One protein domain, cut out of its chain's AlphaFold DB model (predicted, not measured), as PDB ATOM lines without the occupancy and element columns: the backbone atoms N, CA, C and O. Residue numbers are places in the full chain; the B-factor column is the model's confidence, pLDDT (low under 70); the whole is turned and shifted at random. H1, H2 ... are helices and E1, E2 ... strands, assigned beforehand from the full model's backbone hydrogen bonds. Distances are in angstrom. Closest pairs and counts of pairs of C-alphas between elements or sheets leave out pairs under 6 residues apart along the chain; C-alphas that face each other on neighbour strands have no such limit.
ATOM      1  N   CYS A 318      49.684 -58.169 -33.600       89.44
ATOM      2  CA  CYS A 318      49.078 -59.388 -33.061       89.44
ATOM      3  C   CYS A 318      48.320 -59.081 -31.761       89.44
ATOM      4  O   CYS A 318      48.678 -58.186 -30.998       89.44
ATOM      5  N   TYR A 319      47.290 -59.870 -31.440       88.38
ATOM      6  CA  TYR A 319      46.549 -59.683 -30.185       88.38
ATOM      7  C   TYR A 319      47.435 -59.933 -28.949       88.38
ATOM      8  O   TYR A 319      47.240 -59.294 -27.918       88.38
ATOM      9  N   LYS A 320      48.441 -60.819 -29.042       88.06
ATOM     10  CA  LYS A 320      49.413 -61.043 -27.952       88.06
ATOM     11  C   LYS A 320      50.208 -59.780 -27.583       88.06
ATOM     12  O   LYS A 320      50.547 -59.598 -26.416       88.06
ATOM     13  N   ASP A 321      50.418 -58.875 -28.539       85.12
ATOM     14  CA  ASP A 321      51.184 -57.637 -28.351       85.12
ATOM     15  C   ASP A 321      50.398 -56.608 -27.501       85.12
ATOM     16  O   ASP A 321      50.947 -55.624 -27.010       85.12
ATOM     17  N   LEU A 322      49.108 -56.863 -27.241       82.69
ATOM     18  CA  LEU A 322      48.276 -56.114 -26.294       82.69
ATOM     19  C   LEU A 322      48.539 -56.488 -24.816       82.69
ATOM     20  O   LEU A 322      47.789 -56.061 -23.942       82.69
ATOM     21  N   GLY A 323      49.571 -57.286 -24.505       66.12
ATOM     22  CA  GLY A 323      50.014 -57.575 -23.126       66.12
ATOM     23  C   GLY A 323      49.039 -58.413 -22.281       66.12
ATOM     24  O   GLY A 323      49.112 -58.436 -21.052       66.12
ATOM     25  N   ASP A 324      48.098 -59.087 -22.937       67.25
ATOM     26  CA  ASP A 324      46.939 -59.733 -22.324       67.25
ATOM     27  C   ASP A 324      47.276 -61.197 -21.963       67.25
ATOM     28  O   ASP A 324      47.291 -62.047 -22.848       67.25
ATOM     29  N   SER A 325      47.524 -61.539 -20.689       65.94
ATOM     30  CA  SER A 325      47.804 -62.931 -20.252       65.94
ATOM     31  C   SER A 325      46.539 -63.694 -19.833       65.94
ATOM     32  O   SER A 325      45.560 -63.077 -19.411       65.94
ATOM     33  N   SER A 326      46.527 -65.037 -19.915       62.84
ATOM     34  CA  SER A 326      45.294 -65.829 -19.692       62.84
ATOM     35  C   SER A 326      44.658 -65.644 -18.317       62.84
ATOM     36  O   SER A 326      43.446 -65.775 -18.151       62.84
ATOM     37  N   ARG A 327      45.491 -65.265 -17.349       60.19
ATOM     38  CA  ARG A 327      45.213 -65.292 -15.915       60.19
ATOM     39  C   ARG A 327      44.750 -63.934 -15.367       60.19
ATOM     40  O   ARG A 327      44.372 -63.854 -14.205       60.19
ATOM     41  N   ARG A 328      44.766 -62.872 -16.191       59.12
ATOM     42  CA  ARG A 328      44.356 -61.493 -15.834       59.12
ATOM     43  C   ARG A 328      42.967 -61.096 -16.352       59.12
ATOM     44  O   ARG A 328      42.623 -59.919 -16.328       59.12
ATOM     45  N   ARG A 329      42.179 -62.039 -16.879       63.66
ATOM     46  CA  ARG A 329      41.010 -61.711 -17.707       63.66
ATOM     47  C   ARG A 329      39.677 -61.901 -17.003       63.66
ATOM     48  O   ARG A 329      39.398 -62.943 -16.417       63.66
ATOM     49  N   GLY A 330      38.829 -60.897 -17.175       65.69
ATOM     50  CA  GLY A 330      37.424 -60.927 -16.822       65.69
ATOM     51  C   GLY A 330      36.859 -59.515 -16.790       65.69
ATOM     52  O   GLY A 330      37.425 -58.618 -16.172       65.69
ATOM     53  N   TRP A 331      35.694 -59.316 -17.396       78.38
ATOM     54  CA  TRP A 331      34.912 -58.082 -17.260       78.38
ATOM     55  C   TRP A 331      34.308 -57.870 -15.847       78.38
ATOM     56  O   TRP A 331      33.457 -57.004 -15.660       78.38
ATOM     57  N   SER A 332      34.725 -58.644 -14.841       75.69
ATOM     58  CA  SER A 332      34.224 -58.571 -13.462       75.69
ATOM     59  C   SER A 332      34.559 -57.253 -12.765       75.69
ATOM     60  O   SER A 332      33.737 -56.749 -12.010       75.69
ATOM     61  N   GLU A 333      35.725 -56.663 -13.037       79.06
ATOM     62  CA  GLU A 333      36.107 -55.378 -12.435       79.06
ATOM     63  C   GLU A 333      35.315 -54.207 -13.035       79.06
ATOM     64  O   GLU A 333      34.896 -53.308 -12.311       79.06
ATOM     65  N   LEU A 334      34.977 -54.277 -14.329       85.00
ATOM     66  CA  LEU A 334      34.128 -53.286 -14.999       85.00
ATOM     67  C   LEU A 334      32.711 -53.186 -14.398       85.00
ATOM     68  O   LEU A 334      32.087 -52.136 -14.527       85.00
ATOM     69  N   LEU A 335      32.216 -54.211 -13.684       85.50
ATOM     70  CA  LEU A 335      30.942 -54.142 -12.941       85.50
ATOM     71  C   LEU A 335      30.897 -53.008 -11.904       85.50
ATOM     72  O   LEU A 335      29.809 -52.568 -11.548       85.50
ATOM     73  N   LYS A 336      32.055 -52.550 -11.413       86.12
ATOM     74  CA  LYS A 336      32.166 -51.487 -10.402       86.12
ATOM     75  C   LYS A 336      32.201 -50.080 -11.013       86.12
ATOM     76  O   LYS A 336      32.016 -49.110 -10.289       86.12
ATOM     77  N   HIS A 337      32.461 -49.973 -12.320       89.44
ATOM     78  CA  HIS A 337      32.829 -48.714 -12.983       89.44
ATOM     79  C   HIS A 337      32.006 -48.393 -14.247       89.44
ATOM     80  O   HIS A 337      32.100 -47.273 -14.750       89.44
ATOM     81  N   LEU A 338      31.215 -49.346 -14.760       89.06
ATOM     82  CA  LEU A 338      30.301 -49.158 -15.891       89.06
ATOM     83  C   LEU A 338      28.836 -49.203 -15.452       89.06
ATOM     84  O   LEU A 338      28.347 -50.229 -14.967       89.06
ATOM     85  N   HIS A 339      28.106 -48.121 -15.716       86.81
ATOM     86  CA  HIS A 339      26.657 -48.079 -15.541       86.81
ATOM     87  C   HIS A 339      25.942 -49.014 -16.534       86.81
ATOM     88  O   HIS A 339      26.463 -49.351 -17.597       86.81
ATOM     89  N   TYR A 340      24.700 -49.399 -16.218       79.56
ATOM     90  CA  TYR A 340      23.867 -50.323 -17.007       79.56
ATOM     91  C   TYR A 340      23.854 -50.021 -18.523       79.56
ATOM     92  O   TYR A 340      24.079 -50.919 -19.334       79.56
ATOM     93  N   GLY A 341      23.681 -48.752 -18.917       82.19
ATOM     94  CA  GLY A 341      23.682 -48.340 -20.328       82.19
ATOM     95  C   GLY A 341      25.047 -48.418 -21.030       82.19
ATOM     96  O   GLY A 341      25.108 -48.567 -22.250       82.19
ATOM     97  N   GLU A 342      26.154 -48.375 -20.285       90.38
ATOM     98  CA  GLU A 342      27.514 -48.389 -20.844       90.38
ATOM     99  C   GLU A 342      27.948 -49.787 -21.310       90.38
ATOM    100  O   GLU A 342      28.902 -49.925 -22.074       90.38
ATOM    101  N   TRP A 343      27.221 -50.845 -20.940       90.44
ATOM    102  CA  TRP A 343      27.535 -52.204 -21.386       90.44
ATOM    103  C   TRP A 343      27.374 -52.404 -22.897       90.44
ATOM    104  O   TRP A 343      28.048 -53.264 -23.462       90.44
ATOM    105  N   ALA A 344      26.583 -51.572 -23.583       89.69
ATOM    106  CA  ALA A 344      26.587 -51.515 -25.047       89.69
ATOM    107  C   ALA A 344      27.949 -51.043 -25.601       89.69
ATOM    108  O   ALA A 344      28.464 -51.620 -26.559       89.69
ATOM    109  N   LEU A 345      28.569 -50.051 -24.950       92.94
ATOM    110  CA  LEU A 345      29.902 -49.543 -25.287       92.94
ATOM    111  C   LEU A 345      30.977 -50.604 -25.009       92.94
ATOM    112  O   LEU A 345      31.879 -50.779 -25.824       92.94
ATOM    113  N   ALA A 346      30.838 -51.376 -23.922       91.75
ATOM    114  CA  ALA A 346      31.737 -52.493 -23.609       91.75
ATOM    115  C   ALA A 346      31.741 -53.561 -24.714       91.75
ATOM    116  O   ALA A 346      32.812 -54.011 -25.127       91.75
ATOM    117  N   LYS A 347      30.564 -53.921 -25.255       91.88
ATOM    118  CA  LYS A 347      30.460 -54.860 -26.388       91.88
ATOM    119  C   LYS A 347      31.156 -54.337 -27.648       91.88
ATOM    120  O   LYS A 347      31.852 -55.100 -28.314       91.88
ATOM    121  N   VAL A 348      31.027 -53.039 -27.943       94.00
ATOM    122  CA  VAL A 348      31.739 -52.389 -29.060       94.00
ATOM    123  C   VAL A 348      33.255 -52.380 -28.826       94.00
ATOM    124  O   VAL A 348      33.997 -52.818 -29.704       94.00
ATOM    125  N   TRP A 349      33.723 -51.966 -27.640       93.62
ATOM    126  CA  TRP A 349      35.147 -51.975 -27.272       93.62
ATOM    127  C   TRP A 349      35.760 -53.370 -27.414       93.62
ATOM    128  O   TRP A 349      36.812 -53.506 -28.033       93.62
ATOM    129  N   ALA A 350      35.097 -54.418 -26.914       91.50
ATOM    130  CA  ALA A 350      35.627 -55.777 -26.999       91.50
ATOM    131  C   ALA A 350      35.581 -56.363 -28.408       91.50
ATOM    132  O   ALA A 350      36.520 -57.060 -28.785       91.50
ATOM    133  N   PHE A 351      34.540 -56.080 -29.200       94.19
ATOM    134  CA  PHE A 351      34.537 -56.488 -30.603       94.19
ATOM    135  C   PHE A 351      35.756 -55.906 -31.329       94.19
ATOM    136  O   PHE A 351      36.526 -56.646 -31.943       94.19
ATOM    137  N   VAL A 352      35.967 -54.597 -31.184       94.44
ATOM    138  CA  VAL A 352      37.089 -53.870 -31.787       94.44
ATOM    139  C   VAL A 352      38.434 -54.395 -31.261       94.44
ATOM    140  O   VAL A 352      39.305 -54.717 -32.063       94.44
ATOM    141  N   ARG A 353      38.584 -54.604 -29.943       90.62
ATOM    142  CA  ARG A 353      39.782 -55.196 -29.306       90.62
ATOM    143  C   ARG A 353      40.159 -56.563 -29.888       90.62
ATOM    144  O   ARG A 353      41.335 -56.884 -30.010       90.62
ATOM    145  N   LEU A 354      39.161 -57.387 -30.205       90.94
ATOM    146  CA  LEU A 354      39.329 -58.780 -30.633       90.94
ATOM    147  C   LEU A 354      39.478 -58.965 -32.153       90.94
ATOM    148  O   LEU A 354      39.754 -60.085 -32.592       90.94
ATOM    149  N   THR A 355      39.264 -57.913 -32.953       92.75
ATOM    150  CA  THR A 355      39.201 -58.001 -34.428       92.75
ATOM    151  C   THR A 355      39.939 -56.893 -35.179       92.75
ATOM    152  O   THR A 355      40.377 -57.142 -36.297       92.75
ATOM    153  N   ALA A 356      40.066 -55.697 -34.593       94.06
ATOM    154  CA  ALA A 356      40.363 -54.426 -35.266       94.06
ATOM    155  C   ALA A 356      39.333 -53.973 -36.331       94.06
ATOM    156  O   ALA A 356      39.607 -53.045 -37.091       94.06
ATOM    157  N   GLN A 357      38.146 -54.588 -36.373       94.50
ATOM    158  CA  GLN A 357      37.121 -54.369 -37.401       94.50
ATOM    159  C   GLN A 357      35.972 -53.470 -36.934       94.50
ATOM    160  O   GLN A 357      35.700 -53.323 -35.740       94.50
ATOM    161  N   TRP A 358      35.241 -52.911 -37.899       94.44
ATOM    162  CA  TRP A 358      33.983 -52.208 -37.674       94.44
ATOM    163  C   TRP A 358      32.854 -53.205 -37.334       94.44
ATOM    164  O   TRP A 358      32.551 -54.069 -38.162       94.44
ATOM    165  N   PRO A 359      32.173 -53.088 -36.173       94.00
ATOM    166  CA  PRO A 359      31.058 -53.962 -35.777       94.00
ATOM    167  C   PRO A 359      29.750 -53.656 -36.536       94.00
ATOM    168  O   PRO A 359      28.715 -53.386 -35.928       94.00
ATOM    169  N   LEU A 360      29.764 -53.676 -37.872       91.31
ATOM    170  CA  LEU A 360      28.589 -53.361 -38.700       91.31
ATOM    171  C   LEU A 360      27.375 -54.247 -38.360       91.31
ATOM    172  O   LEU A 360      26.259 -53.734 -38.257       91.31
ATOM    173  N   ASN A 361      27.610 -55.527 -38.060       88.44
ATOM    174  CA  ASN A 361      26.603 -56.513 -37.644       88.44
ATOM    175  C   ASN A 361      25.998 -56.276 -36.241       88.44
ATOM    176  O   ASN A 361      25.046 -56.964 -35.858       88.44
ATOM    177  N   ALA A 362      26.506 -55.304 -35.473       86.25
ATOM    178  CA  ALA A 362      25.853 -54.812 -34.258       86.25
ATOM    179  C   ALA A 362      24.791 -53.729 -34.542       86.25
ATOM    180  O   ALA A 362      23.911 -53.516 -33.710       86.25
ATOM    181  N   PHE A 363      24.851 -53.063 -35.704       86.69
ATOM    182  CA  PHE A 363      24.012 -51.903 -36.046       86.69
ATOM    183  C   PHE A 363      23.118 -52.114 -37.282       86.69
ATOM    184  O   PHE A 363      22.093 -51.450 -37.418       86.69
ATOM    185  N   CYS A 364      23.476 -53.034 -38.178       85.19
ATOM    186  CA  CYS A 364      22.720 -53.398 -39.378       85.19
ATOM    187  C   CYS A 364      22.966 -54.878 -39.732       85.19
ATOM    188  O   CYS A 364      23.791 -55.530 -39.104       85.19
ATOM    189  N   ASP A 365      22.279 -55.430 -40.734       83.38
ATOM    190  CA  ASP A 365      22.498 -56.818 -41.184       83.38
ATOM    191  C   ASP A 365      23.624 -56.929 -42.252       83.38
ATOM    192  O   ASP A 365      23.490 -57.666 -43.226       83.38
ATOM    193  N   LYS A 366      24.730 -56.180 -42.082       86.50
ATOM    194  CA  LYS A 366      25.995 -56.330 -42.840       86.50
ATOM    195  C   LYS A 366      27.047 -57.027 -41.972       86.50
ATOM    196  O   LYS A 366      27.120 -56.738 -40.782       86.50
ATOM    197  N   ASP A 367      27.900 -57.861 -42.561       88.94
ATOM    198  CA  ASP A 367      29.072 -58.436 -41.882       88.94
ATOM    199  C   ASP A 367      30.114 -57.370 -41.469       88.94
ATOM    200  O   ASP A 367      30.083 -56.252 -41.991       88.94
ATOM    201  N   PRO A 368      31.033 -57.676 -40.527       91.00
ATOM    202  CA  PRO A 368      32.116 -56.771 -40.152       91.00
ATOM    203  C   PRO A 368      33.044 -56.460 -41.323       91.00
ATOM    204  O   PRO A 368      33.261 -57.303 -42.191       91.00
ATOM    205  N   ALA A 369      33.649 -55.276 -41.294       91.69
ATOM    206  CA  ALA A 369      34.598 -54.830 -42.307       91.69
ATOM    207  C   ALA A 369      35.854 -54.237 -41.661       91.69
ATOM    208  O   ALA A 369      35.778 -53.619 -40.597       91.69
ATOM    209  N   ASP A 370      37.009 -54.400 -42.308       91.69
ATOM    210  CA  ASP A 370      38.264 -53.775 -41.874       91.69
ATOM    211  C   ASP A 370      38.250 -52.250 -42.112       91.69
ATOM    212  O   ASP A 370      38.820 -51.491 -41.327       91.69
ATOM    213  N   THR A 371      37.526 -51.792 -43.140       93.31
ATOM    214  CA  THR A 371      37.357 -50.382 -43.536       93.31
ATOM    215  C   THR A 371      35.882 -50.029 -43.789       93.31
ATOM    216  O   THR A 371      35.028 -50.908 -43.903       93.31
ATOM    217  N   ILE A 372      35.567 -48.731 -43.860       93.19
ATOM    218  CA  ILE A 372      34.299 -48.204 -44.397       93.19
ATOM    219  C   ILE A 372      34.586 -47.184 -45.501       93.19
ATOM    220  O   ILE A 372      35.582 -46.466 -45.418       93.19
ATOM    221  N   ASP A 373      33.692 -47.087 -46.490       91.00
ATOM    222  CA  ASP A 373      33.850 -46.300 -47.727       91.00
ATOM    223  C   ASP A 373      34.439 -44.899 -47.482       91.00
ATOM    224  O   ASP A 373      35.385 -44.484 -48.148       91.00
ATOM    225  N   SER A 374      33.926 -44.191 -46.469       93.00
ATOM    226  CA  SER A 374      34.543 -42.969 -45.955       93.00
ATOM    227  C   SER A 374      34.284 -42.743 -44.464       93.00
ATOM    228  O   SER A 374      33.224 -43.081 -43.924       93.00
ATOM    229  N   CYS A 375      35.252 -42.114 -43.795       94.62
ATOM    230  CA  CYS A 375      35.139 -41.635 -42.426       94.62
ATOM    231  C   CYS A 375      34.039 -40.563 -42.348       94.62
ATOM    232  O   CYS A 375      34.179 -39.490 -42.948       94.62
ATOM    233  N   PRO A 376      32.956 -40.780 -41.585       91.56
ATOM    234  CA  PRO A 376      31.790 -39.907 -41.635       91.56
ATOM    235  C   PRO A 376      32.050 -38.511 -41.053       91.56
ATOM    236  O   PRO A 376      31.320 -37.586 -41.417       91.56
ATOM    237  N   HIS A 377      33.096 -38.349 -40.234       92.62
ATOM    238  CA  HIS A 377      33.452 -37.098 -39.560       92.62
ATOM    239  C   HIS A 377      34.498 -36.240 -40.297       92.62
ATOM    240  O   HIS A 377      34.473 -35.024 -40.140       92.62
ATOM    241  N   CYS A 378      35.417 -36.832 -41.075       94.12
ATOM    242  CA  CYS A 378      36.494 -36.089 -41.761       94.12
ATOM    243  C   CYS A 378      36.666 -36.409 -43.257       94.12
ATOM    244  O   CYS A 378      37.519 -35.812 -43.902       94.12
ATOM    245  N   GLY A 379      35.885 -37.335 -43.823       92.75
ATOM    246  CA  GLY A 379      35.868 -37.612 -45.263       92.75
ATOM    247  C   GLY A 379      37.008 -38.479 -45.811       92.75
ATOM    248  O   GLY A 379      36.982 -38.788 -47.000       92.75
ATOM    249  N   LEU A 380      37.973 -38.918 -44.988       94.50
ATOM    250  CA  LEU A 380      39.011 -39.869 -45.421       94.50
ATOM    251  C   LEU A 380      38.366 -41.142 -45.995       94.50
ATOM    252  O   LEU A 380      37.518 -41.734 -45.332       94.50
ATOM    253  N   GLN A 381      38.761 -41.552 -47.201       95.00
ATOM    254  CA  GLN A 381      38.255 -42.768 -47.851       95.00
ATOM    255  C   GLN A 381      38.836 -44.038 -47.205       95.00
ATOM    256  O   GLN A 381      39.889 -43.974 -46.573       95.00
ATOM    257  N   GLU A 382      38.147 -45.174 -47.349       92.19
ATOM    258  CA  GLU A 382      38.582 -46.501 -46.864       92.19
ATOM    259  C   GLU A 382      39.022 -46.508 -45.383       92.19
ATOM    260  O   GLU A 382      40.006 -47.124 -44.975       92.19
ATOM    261  N   ALA A 383      38.282 -45.796 -44.533       93.19
ATOM    262  CA  ALA A 383      38.686 -45.547 -43.158       93.19
ATOM    263  C   ALA A 383      38.579 -46.809 -42.283       93.19
ATOM    264  O   ALA A 383      37.482 -47.284 -41.989       93.19
ATOM    265  N   GLY A 384      39.714 -47.329 -41.811       94.44
ATOM    266  CA  GLY A 384      39.769 -48.381 -40.787       94.44
ATOM    267  C   GLY A 384      39.532 -47.865 -39.361       94.44
ATOM    268  O   GLY A 384      39.604 -46.662 -39.095       94.44
ATOM    269  N   VAL A 385      39.289 -48.766 -38.402       94.69
ATOM    270  CA  VAL A 385      38.996 -48.372 -37.005       94.69
ATOM    271  C   VAL A 385      40.179 -47.645 -36.339       94.69
ATOM    272  O   VAL A 385      39.971 -46.693 -35.585       94.69
ATOM    273  N   ALA A 386      41.427 -47.992 -36.676       94.56
ATOM    274  CA  ALA A 386      42.612 -47.253 -36.220       94.56
ATOM    275  C   ALA A 386      42.589 -45.760 -36.612       94.56
ATOM    276  O   ALA A 386      43.076 -44.907 -35.864       94.56
ATOM    277  N   HIS A 387      41.991 -45.407 -37.758       94.25
ATOM    278  CA  HIS A 387      41.862 -44.007 -38.155       94.25
ATOM    279  C   HIS A 387      40.949 -43.238 -37.192       94.25
ATOM    280  O   HIS A 387      41.345 -42.181 -36.691       94.25
ATOM    281  N   ILE A 388      39.748 -43.751 -36.897       94.19
ATOM    282  CA  ILE A 388      38.802 -43.018 -36.045       94.19
ATOM    283  C   ILE A 388      39.311 -42.903 -34.598       94.19
ATOM    284  O   ILE A 388      39.127 -41.862 -33.966       94.19
ATOM    285  N   LEU A 389      40.011 -43.927 -34.094       95.00
ATOM    286  CA  LEU A 389      40.537 -43.947 -32.726       95.00
ATOM    287  C   LEU A 389      41.775 -43.063 -32.525       95.00
ATOM    288  O   LEU A 389      41.853 -42.393 -31.494       95.00
ATOM    289  N   CYS A 390      42.718 -43.030 -33.473       92.56
ATOM    290  CA  CYS A 390      43.999 -42.331 -33.287       92.56
ATOM    291  C   CYS A 390      44.095 -40.997 -34.044       92.56
ATOM    292  O   CYS A 390      44.668 -40.037 -33.527       92.56
ATOM    293  N   HIS A 391      43.504 -40.895 -35.240       91.19
ATOM    294  CA  HIS A 391      43.815 -39.833 -36.207       91.19
ATOM    295  C   HIS A 391      42.677 -38.836 -36.454       91.19
ATOM    296  O   HIS A 391      42.937 -37.666 -36.719       91.19
ATOM    297  N   CYS A 392      41.414 -39.260 -36.371       92.94
ATOM    298  CA  CYS A 392      40.287 -38.375 -36.662       92.94
ATOM    299  C   CYS A 392      40.182 -37.222 -35.634       92.94
ATOM    300  O   CYS A 392      40.230 -37.494 -34.429       92.94
ATOM    301  N   PRO A 393      39.977 -35.954 -36.054       90.56
ATOM    302  CA  PRO A 393      39.799 -34.833 -35.125       90.56
ATOM    303  C   PRO A 393      38.573 -34.972 -34.214       90.56
ATOM    304  O   PRO A 393      38.621 -34.568 -33.055       90.56
ATOM    305  N   TYR A 394      37.487 -35.589 -34.701       90.69
ATOM    306  CA  TYR A 394      36.246 -35.760 -33.934       90.69
ATOM    307  C   TYR A 394      36.460 -36.506 -32.612       90.69
ATOM    308  O   TYR A 394      35.920 -36.113 -31.582       90.69
ATOM    309  N   SER A 395      37.292 -37.549 -32.602       92.56
ATOM    310  CA  SER A 395      37.529 -38.321 -31.384       92.56
ATOM    311  C   SER A 395      38.336 -37.556 -30.327       92.56
ATOM    312  O   SER A 395      38.421 -38.025 -29.199       92.56
ATOM    313  N   LEU A 396      38.886 -36.369 -30.619       90.00
ATOM    314  CA  LEU A 396      39.559 -35.543 -29.610       90.00
ATOM    315  C   LEU A 396      38.577 -35.027 -28.541       90.00
ATOM    316  O   LEU A 396      38.916 -34.999 -27.362       90.00
ATOM    317  N   THR A 397      37.341 -34.679 -28.920       88.88
ATOM    318  CA  THR A 397      36.315 -34.249 -27.950       88.88
ATOM    319  C   THR A 397      35.838 -35.427 -27.103       88.88
ATOM    320  O   THR A 397      35.748 -35.321 -25.879       88.88
ATOM    321  N   VAL A 398      35.631 -36.585 -27.737       93.19
ATOM    322  CA  VAL A 398      35.235 -37.835 -27.070       93.19
ATOM    323  C   VAL A 398      36.337 -38.348 -26.129       93.19
ATOM    324  O   VAL A 398      36.037 -38.923 -25.085       93.19
ATOM    325  N   PHE A 399      37.613 -38.094 -26.440       93.88
ATOM    326  CA  PHE A 399      38.751 -38.419 -25.570       93.88
ATOM    327  C   PHE A 399      38.642 -37.717 -24.213       93.88
ATOM    328  O   PHE A 399      38.747 -38.375 -23.178       93.88
ATOM    329  N   VAL A 400      38.321 -36.419 -24.214       91.12
ATOM    330  CA  VAL A 400      38.076 -35.653 -22.982       91.12
ATOM    331  C   VAL A 400      36.802 -36.137 -22.280       91.12
ATOM    332  O   VAL A 400      36.838 -36.461 -21.097       91.12
ATOM    333  N   GLN A 401      35.690 -36.272 -23.011       91.81
ATOM    334  CA  GLN A 401      34.395 -36.699 -22.448       91.81
ATOM    335  C   GLN A 401      34.424 -38.101 -21.815       91.81
ATOM    336  O   GLN A 401      33.688 -38.364 -20.869       91.81
ATOM    337  N   SER A 402      35.272 -39.004 -22.313       92.00
ATOM    338  CA  SER A 402      35.424 -40.361 -21.769       92.00
ATOM    339  C   SER A 402      36.140 -40.426 -20.411       92.00
ATOM    340  O   SER A 402      36.098 -41.468 -19.754       92.00
ATOM    341  N   GLY A 403      36.828 -39.349 -20.011       91.69
ATOM    342  CA  GLY A 403      37.753 -39.318 -18.873       91.69
ATOM    343  C   GLY A 403      39.130 -39.934 -19.156       91.69
ATOM    344  O   GLY A 403      40.019 -39.848 -18.314       91.69
ATOM    345  N   LEU A 404      39.356 -40.524 -20.338       92.62
ATOM    346  CA  LEU A 404      40.605 -41.224 -20.662       92.62
ATOM    347  C   LEU A 404      41.835 -40.297 -20.690       92.62
ATOM    348  O   LEU A 404      42.946 -40.745 -20.406       92.62
ATOM    349  N   CYS A 405      41.638 -39.002 -20.942       92.38
ATOM    350  CA  CYS A 405      42.684 -37.978 -20.860       92.38
ATOM    351  C   CYS A 405      43.312 -37.813 -19.460       92.38
ATOM    352  O   CYS A 405      44.368 -37.200 -19.352       92.38
ATOM    353  N   LEU A 406      42.690 -38.346 -18.400       90.69
ATOM    354  CA  LEU A 406      43.258 -38.374 -17.045       90.69
ATOM    355  C   LEU A 406      44.307 -39.487 -16.861       90.69
ATOM    356  O   LEU A 406      45.095 -39.438 -15.921       90.69
ATOM    357  N   PHE A 407      44.315 -40.487 -17.748       88.38
ATOM    358  CA  PHE A 407      45.130 -41.704 -17.628       88.38
ATOM    359  C   PHE A 407      46.095 -41.919 -18.802       88.38
ATOM    360  O   PHE A 407      47.014 -42.730 -18.703       88.38
ATOM    361  N   ALA A 408      45.879 -41.232 -19.926       88.62
ATOM    362  CA  ALA A 408      46.617 -41.429 -21.166       88.62
ATOM    363  C   ALA A 408      46.900 -40.105 -21.888       88.62
ATOM    364  O   ALA A 408      46.073 -39.196 -21.898       88.62
ATOM    365  N   SER A 409      48.032 -40.049 -22.591       86.88
ATOM    366  CA  SER A 409      48.267 -39.073 -23.658       86.88
ATOM    367  C   SER A 409      47.833 -39.661 -25.001       86.88
ATOM    368  O   SER A 409      48.094 -40.832 -25.276       86.88
ATOM    369  N   ARG A 410      47.225 -38.835 -25.862       85.25
ATOM    370  CA  ARG A 410      47.043 -39.128 -27.297       85.25
ATOM    371  C   ARG A 410      48.172 -38.543 -28.167       85.25
ATOM    372  O   ARG A 410      48.277 -38.884 -29.339       85.25
ATOM    373  N   ALA A 411      49.037 -37.695 -27.607       79.75
ATOM    374  CA  ALA A 411      50.253 -37.240 -28.276       79.75
ATOM    375  C   ALA A 411      51.339 -38.325 -28.162       79.75
ATOM    376  O   ALA A 411      51.856 -38.571 -27.070       79.75
ATOM    377  N   GLY A 412      51.648 -38.985 -29.280       79.31
ATOM    378  CA  GLY A 412      52.600 -40.096 -29.379       79.31
ATOM    379  C   GLY A 412      52.413 -40.890 -30.678       79.31
ATOM    380  O   GLY A 412      51.664 -40.473 -31.560       79.31
ATOM    381  N   ASN A 413      53.074 -42.047 -30.793       86.62
ATOM    382  CA  ASN A 413      52.848 -42.983 -31.901       86.62
ATOM    383  C   ASN A 413      51.409 -43.568 -31.821       86.62
ATOM    384  O   ASN A 413      51.028 -44.076 -30.758       86.62
ATOM    385  N   PRO A 414      50.614 -43.541 -32.914       86.12
ATOM    386  CA  PRO A 414      49.304 -44.191 -33.004       86.12
ATOM    387  C   PRO A 414      49.267 -45.655 -32.545       86.12
ATOM    388  O   PRO A 414      48.279 -46.060 -31.936       86.12
ATOM    389  N   GLU A 415      50.322 -46.435 -32.791       86.56
ATOM    390  CA  GLU A 415      50.445 -47.829 -32.342       86.56
ATOM    391  C   GLU A 415      50.497 -47.894 -30.814       86.56
ATOM    392  O   GLU A 415      49.698 -48.586 -30.185       86.56
ATOM    393  N   THR A 416      51.371 -47.096 -30.189       87.44
ATOM    394  CA  THR A 416      51.461 -46.972 -28.727       87.44
ATOM    395  C   THR A 416      50.122 -46.553 -28.124       87.44
ATOM    396  O   THR A 416      49.728 -47.084 -27.087       87.44
ATOM    397  N   PHE A 417      49.372 -45.668 -28.791       90.25
ATOM    398  CA  PHE A 417      48.021 -45.318 -28.357       90.25
ATOM    399  C   PHE A 417      47.040 -46.498 -28.488       90.25
ATOM    400  O   PHE A 417      46.285 -46.740 -27.551       90.25
ATOM    401  N   LEU A 418      47.086 -47.303 -29.559       90.44
ATOM    402  CA  LEU A 418      46.284 -48.535 -29.673       90.44
ATOM    403  C   LEU A 418      46.611 -49.549 -28.561       90.44
ATOM    404  O   LEU A 418      45.684 -50.081 -27.948       90.44
ATOM    405  N   HIS A 419      47.888 -49.760 -28.221       87.75
ATOM    406  CA  HIS A 419      48.254 -50.554 -27.040       87.75
ATOM    407  C   HIS A 419      47.648 -49.941 -25.763       87.75
ATOM    408  O   HIS A 419      47.016 -50.651 -24.982       87.75
ATOM    409  N   ILE A 420      47.733 -48.618 -25.575       87.88
ATOM    410  CA  ILE A 420      47.118 -47.921 -24.432       87.88
ATOM    411  C   ILE A 420      45.584 -48.056 -24.410       87.88
ATOM    412  O   ILE A 420      45.028 -48.092 -23.316       87.88
ATOM    413  N   LEU A 421      44.885 -48.184 -25.543       90.00
ATOM    414  CA  LEU A 421      43.425 -48.388 -25.587       90.00
ATOM    415  C   LEU A 421      42.978 -49.812 -25.222       90.00
ATOM    416  O   LEU A 421      41.837 -50.005 -24.786       90.00
ATOM    417  N   PHE A 422      43.853 -50.802 -25.417       88.69
ATOM    418  CA  PHE A 422      43.468 -52.215 -25.429       88.69
ATOM    419  C   PHE A 422      44.293 -53.132 -24.512       88.69
ATOM    420  O   PHE A 422      43.917 -54.292 -24.357       88.69
ATOM    421  N   HIS A 423      45.353 -52.658 -23.856       82.25
ATOM    422  CA  HIS A 423      46.164 -53.443 -22.914       82.25
ATOM    423  C   HIS A 423      45.504 -53.584 -21.534       82.25
ATOM    424  O   HIS A 423      45.232 -52.573 -20.894       82.25
ATOM    425  N   SER A 424      45.327 -54.804 -21.006       66.69
ATOM    426  CA  SER A 424      44.691 -55.028 -19.688       66.69
ATOM    427  C   SER A 424      45.368 -54.224 -18.568       66.69
ATOM    428  O   SER A 424      46.584 -54.351 -18.394       66.69
ATOM    429  N   THR A 425      44.625 -53.414 -17.807       66.25
ATOM    430  CA  THR A 425      45.174 -52.689 -16.644       66.25
ATOM    431  C   THR A 425      44.844 -53.354 -15.310       66.25
ATOM    432  O   THR A 425      44.121 -54.341 -15.239       66.25
ATOM    433  N   ILE A 426      45.447 -52.826 -14.240       62.38
ATOM    434  CA  ILE A 426      45.196 -53.240 -12.851       62.38
ATOM    435  C   ILE A 426      44.004 -52.460 -12.250       62.38
ATOM    436  O   ILE A 426      43.395 -52.929 -11.293       62.38
ATOM    437  N   SER A 427      43.637 -51.300 -12.817       82.38
ATOM    438  CA  SER A 427      42.482 -50.494 -12.391       82.38
ATOM    439  C   SER A 427      41.325 -50.586 -13.387       82.38
ATOM    440  O   SER A 427      41.483 -50.269 -14.568       82.38
ATOM    441  N   GLY A 428      40.142 -50.951 -12.885       84.25
ATOM    442  CA  GLY A 428      38.906 -50.995 -13.666       84.25
ATOM    443  C   GLY A 428      38.389 -49.619 -14.106       84.25
ATOM    444  O   GLY A 428      37.596 -49.552 -15.041       84.25
ATOM    445  N   GLU A 429      38.858 -48.522 -13.500       88.38
ATOM    446  CA  GLU A 429      38.513 -47.151 -13.908       88.38
ATOM    447  C   GLU A 429      39.133 -46.793 -15.263       88.38
ATOM    448  O   GLU A 429      38.474 -46.204 -16.121       88.38
ATOM    449  N   VAL A 430      40.384 -47.210 -15.482       89.06
ATOM    450  CA  VAL A 430      41.107 -46.989 -16.742       89.06
ATOM    451  C   VAL A 430      40.469 -47.816 -17.859       89.06
ATOM    452  O   VAL A 430      40.214 -47.301 -18.950       89.06
ATOM    453  N   ASP A 431      40.128 -49.075 -17.576       89.06
ATOM    454  CA  ASP A 431      39.402 -49.935 -18.515       89.06
ATOM    455  C   ASP A 431      37.973 -49.428 -18.796       89.06
ATOM    456  O   ASP A 431      37.530 -49.481 -19.946       89.06
ATOM    457  N   ALA A 432      37.284 -48.822 -17.824       91.62
ATOM    458  CA  ALA A 432      36.006 -48.148 -18.059       91.62
ATOM    459  C   ALA A 432      36.151 -46.899 -18.951       91.62
ATOM    460  O   ALA A 432      35.375 -46.723 -19.891       91.62
ATOM    461  N   ALA A 433      37.174 -46.065 -18.731       92.94
ATOM    462  CA  ALA A 433      37.454 -44.897 -19.572       92.94
ATOM    463  C   ALA A 433      37.786 -45.290 -21.028       92.94
ATOM    464  O   ALA A 433      37.305 -44.662 -21.974       92.94
ATOM    465  N   ARG A 434      38.536 -46.383 -21.232       93.25
ATOM    466  CA  ARG A 434      38.795 -46.972 -22.563       93.25
ATOM    467  C   ARG A 434      37.530 -47.496 -23.233       93.25
ATOM    468  O   ARG A 434      37.324 -47.244 -24.423       93.25
ATOM    469  N   VAL A 435      36.681 -48.198 -22.479       93.75
ATOM    470  CA  VAL A 435      35.378 -48.691 -22.950       93.75
ATOM    471  C   VAL A 435      34.497 -47.531 -23.414       93.75
ATOM    472  O   VAL A 435      33.967 -47.589 -24.526       93.75
ATOM    473  N   ARG A 436      34.398 -46.454 -22.620       95.50
ATOM    474  CA  ARG A 436      33.709 -45.214 -23.009       95.50
ATOM    475  C   ARG A 436      34.291 -44.646 -24.294       95.50
ATOM    476  O   ARG A 436      33.545 -44.443 -25.245       95.50
ATOM    477  N   TYR A 437      35.606 -44.429 -24.348       96.62
ATOM    478  CA  TYR A 437      36.265 -43.810 -25.498       96.62
ATOM    479  C   TYR A 437      36.002 -44.566 -26.805       96.62
ATOM    480  O   TYR A 437      35.394 -44.024 -27.729       96.62
ATOM    481  N   VAL A 438      36.415 -45.836 -26.876       96.38
ATOM    482  CA  VAL A 438      36.293 -46.647 -28.097       96.38
ATOM    483  C   VAL A 438      34.824 -46.859 -28.452       96.38
ATOM    484  O   VAL A 438      34.442 -46.705 -29.612       96.38
ATOM    485  N   GLY A 439      33.989 -47.170 -27.455       95.62
ATOM    486  CA  GLY A 439      32.569 -47.417 -27.656       95.62
ATOM    487  C   GLY A 439      31.830 -46.199 -28.203       95.62
ATOM    488  O   GLY A 439      31.089 -46.342 -29.176       95.62
ATOM    489  N   LEU A 440      32.048 -45.007 -27.637       95.88
ATOM    490  CA  LEU A 440      31.419 -43.764 -28.098       95.88
ATOM    491  C   LEU A 440      31.904 -43.378 -29.500       95.88
ATOM    492  O   LEU A 440      31.072 -43.151 -30.377       95.88
ATOM    493  N   VAL A 441      33.223 -43.367 -29.738       96.25
ATOM    494  CA  VAL A 441      33.808 -42.994 -31.040       96.25
ATOM    495  C   VAL A 441      33.298 -43.904 -32.163       96.25
ATOM    496  O   VAL A 441      32.831 -43.413 -33.192       96.25
ATOM    497  N   VAL A 442      33.340 -45.226 -31.967       96.19
ATOM    498  CA  VAL A 442      32.921 -46.196 -32.992       96.19
ATOM    499  C   VAL A 442      31.401 -46.196 -33.176       96.19
ATOM    500  O   VAL A 442      30.927 -46.259 -34.310       96.19
ATOM    501  N   THR A 443      30.618 -46.050 -32.099       94.75
ATOM    502  CA  THR A 443      29.147 -45.964 -32.189       94.75
ATOM    503  C   THR A 443      28.689 -44.693 -32.906       94.75
ATOM    504  O   THR A 443      27.774 -44.757 -33.727       94.75
ATOM    505  N   ALA A 444      29.307 -43.542 -32.624       93.69
ATOM    506  CA  ALA A 444      28.981 -42.279 -33.285       93.69
ATOM    507  C   ALA A 444      29.292 -42.337 -34.788       93.69
ATOM    508  O   ALA A 444      28.422 -42.028 -35.606       93.69
ATOM    509  N   ALA A 445      30.484 -42.829 -35.145       93.50
ATOM    510  CA  ALA A 445      30.877 -43.010 -36.536       93.50
ATOM    511  C   ALA A 445      29.927 -43.969 -37.271       93.50
ATOM    512  O   ALA A 445      29.378 -43.606 -38.311       93.50
ATOM    513  N   LEU A 446      29.642 -45.158 -36.727       93.44
ATOM    514  CA  LEU A 446      28.752 -46.109 -37.402       93.44
ATOM    515  C   LEU A 446      27.314 -45.594 -37.540       93.44
ATOM    516  O   LEU A 446      26.722 -45.762 -38.607       93.44
ATOM    517  N   LYS A 447      26.770 -44.885 -36.538       92.25
ATOM    518  CA  LYS A 447      25.475 -44.195 -36.674       92.25
ATOM    519  C   LYS A 447      25.489 -43.187 -37.828       92.25
ATOM    520  O   LYS A 447      24.587 -43.213 -38.661       92.25
ATOM    521  N   GLN A 448      26.510 -42.330 -37.919       90.12
ATOM    522  CA  GLN A 448      26.573 -41.308 -38.967       90.12
ATOM    523  C   GLN A 448      26.854 -41.898 -40.363       90.12
ATOM    524  O   GLN A 448      26.295 -41.412 -41.343       90.12
ATOM    525  N   HIS A 449      27.663 -42.956 -40.474       89.69
ATOM    526  CA  HIS A 449      27.881 -43.685 -41.730       89.69
ATOM    527  C   HIS A 449      26.580 -44.336 -42.233       89.69
ATOM    528  O   HIS A 449      26.227 -44.177 -43.400       89.69
ATOM    529  N   LEU A 450      25.814 -44.993 -41.352       88.62
ATOM    530  CA  LEU A 450      24.528 -45.598 -41.716       88.62
ATOM    531  C   LEU A 450      23.467 -44.547 -42.084       88.62
ATOM    532  O   LEU A 450      22.752 -44.733 -43.065       88.62
ATOM    533  N   LEU A 451      23.404 -43.414 -41.374       87.62
ATOM    534  CA  LEU A 451      22.545 -42.283 -41.759       87.62
ATOM    535  C   LEU A 451      22.933 -41.711 -43.131       87.62
ATOM    536  O   LEU A 451      22.055 -41.464 -43.953       87.62
ATOM    537  N   LYS A 452      24.236 -41.568 -43.420       83.31
ATOM    538  CA  LYS A 452      24.718 -41.153 -44.747       83.31
ATOM    539  C   LYS A 452      24.282 -42.135 -45.839       83.31
ATOM    540  O   LYS A 452      23.736 -41.693 -46.846       83.31
ATOM    541  N   ALA A 453      24.425 -43.442 -45.614       79.06
ATOM    542  CA  ALA A 453      23.980 -44.475 -46.552       79.06
ATOM    543  C   ALA A 453      22.454 -44.467 -46.800       79.06
ATOM    544  O   ALA A 453      22.023 -44.733 -47.919       79.06
ATOM    545  N   LEU A 454      21.642 -44.125 -45.792       75.81
ATOM    546  CA  LEU A 454      20.187 -43.955 -45.935       75.81
ATOM    547  C   LEU A 454      19.797 -42.637 -46.626       75.81
ATOM    548  O   LEU A 454      18.751 -42.572 -47.262       75.81
TER     549      LEU A 454
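AT A GLANCE: This is residues 318 to 454 of the 701 residues of an uncharacterized protein of Symbiodinium microadriaticum (UniProt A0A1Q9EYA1). One long helix, H8, runs like a spine through a body of shorter helices that cross it. H3 packs across one side of it, H6 crosses the opposite side and H5 packs on it between these two; H7 packs on H5 and meets H8 nearer to the start of H8, at residues 434 to 438, and a small hairpin of two strands, E1 and E2, is at one end of H5. The 137 residues printed have eight named helices and two named strands, in the order H1, H2, H3, H4, E1, E2, H5, H6, H7, H8; the sheet, in the order E1 - E2, is antiparallel. The class is mostly helix. The whole is compact, with a radius of gyration of the C-alphas of 14.4 A and spans of 42 by 32 by 29 A, H8 making most of the longest.

HOW THE PARTS SIT: Start at H1, residues 319 to 322, which only just touches H7, residues 414 to 422, with 3 pairs of C-alphas within 8 A; the closest C-alphas, of Leu 322 and His 419, are 5.6 A apart. Next look at H2, residues 333 to 336, which touches residues 428 to 432 alone of H8, residues 428 to 454, the closest C-alphas being those of Glu 333 and Gly 428 at 5.3 A. H8 is the hub, the helix that touches most others, six in number. H3, residues 340 to 355, touches H8 with residues 342 to 349 alone, about perpendicular at 83 degrees; the closest C-alphas, of Leu 345 and Gly 439, are 4.2 A apart. H4, residues 360 to 363, only just touches H8, with 3 pairs of C-alphas within 8 A, the closest being Leu 360 and Leu 446 at 7.4 A. Then comes a hairpin of antiparallel strands, E1, residues 371 to 374, and E2, residues 381 to 384, at 148 degrees between directions; N 372 and O 383, 3.0 A apart, and N 383 and O 372, 2.9 A apart, are within hydrogen-bond range. H5, residues 385 to 391, touches H8, about perpendicular at 72 degrees, only just past steep, with the C-alphas of Leu 389 and Val 438 closest at 6.8 A. H6, residues 395 to 401, touches H8 at a steep tilt of 46 degrees, opposite ways, with the C-alphas of Phe 399 and Tyr 437 closest at 5.9 A. H7 touches H5 at a steep tilt of 60 degrees, opposite ways, and the closest C-alphas, of Cys 390 and Pro 414, are 5.6 A apart. H3 and H6 are apart. In H5, H7 and H8 every O i to N i+4 pair is within hydrogen-bond range, in H3 10 of 12 and in H6 2 of 3, while H1, H2 and H4 are too short for such a pair.

IN THESE COORDINATES: Find C-alpha 319 at (46.549, -59.683, -30.185), where H1 begins and runs to 322. After H2, 333 to 336, H3 runs 24.4 A from C-alpha 340 at (23.867, -50.323, -17.007) to C-alpha 355. H4 is 360 to 363, E1 371 to 374 and E2 381 to 384, 9.1 A long; H5, 385 to 391, follows E2 directly. H6 is 395 to 401, and H7, 414 to 422, is 12.5 A long. H8 runs 38.0 A from C-alpha 428 to C-alpha 454 at (20.187, -43.955, -45.935).

THE WHOLE: The two C-alphas farthest apart, those of Arg 327 and Leu 454, are 44.5 A apart. The printed part has no cut. Its one long link is H6 to H7, residues 402 to 413. The mean pLDDT of the printed part is 87.9; look for values under 70 at residues 323 to 330 and 424 to 426.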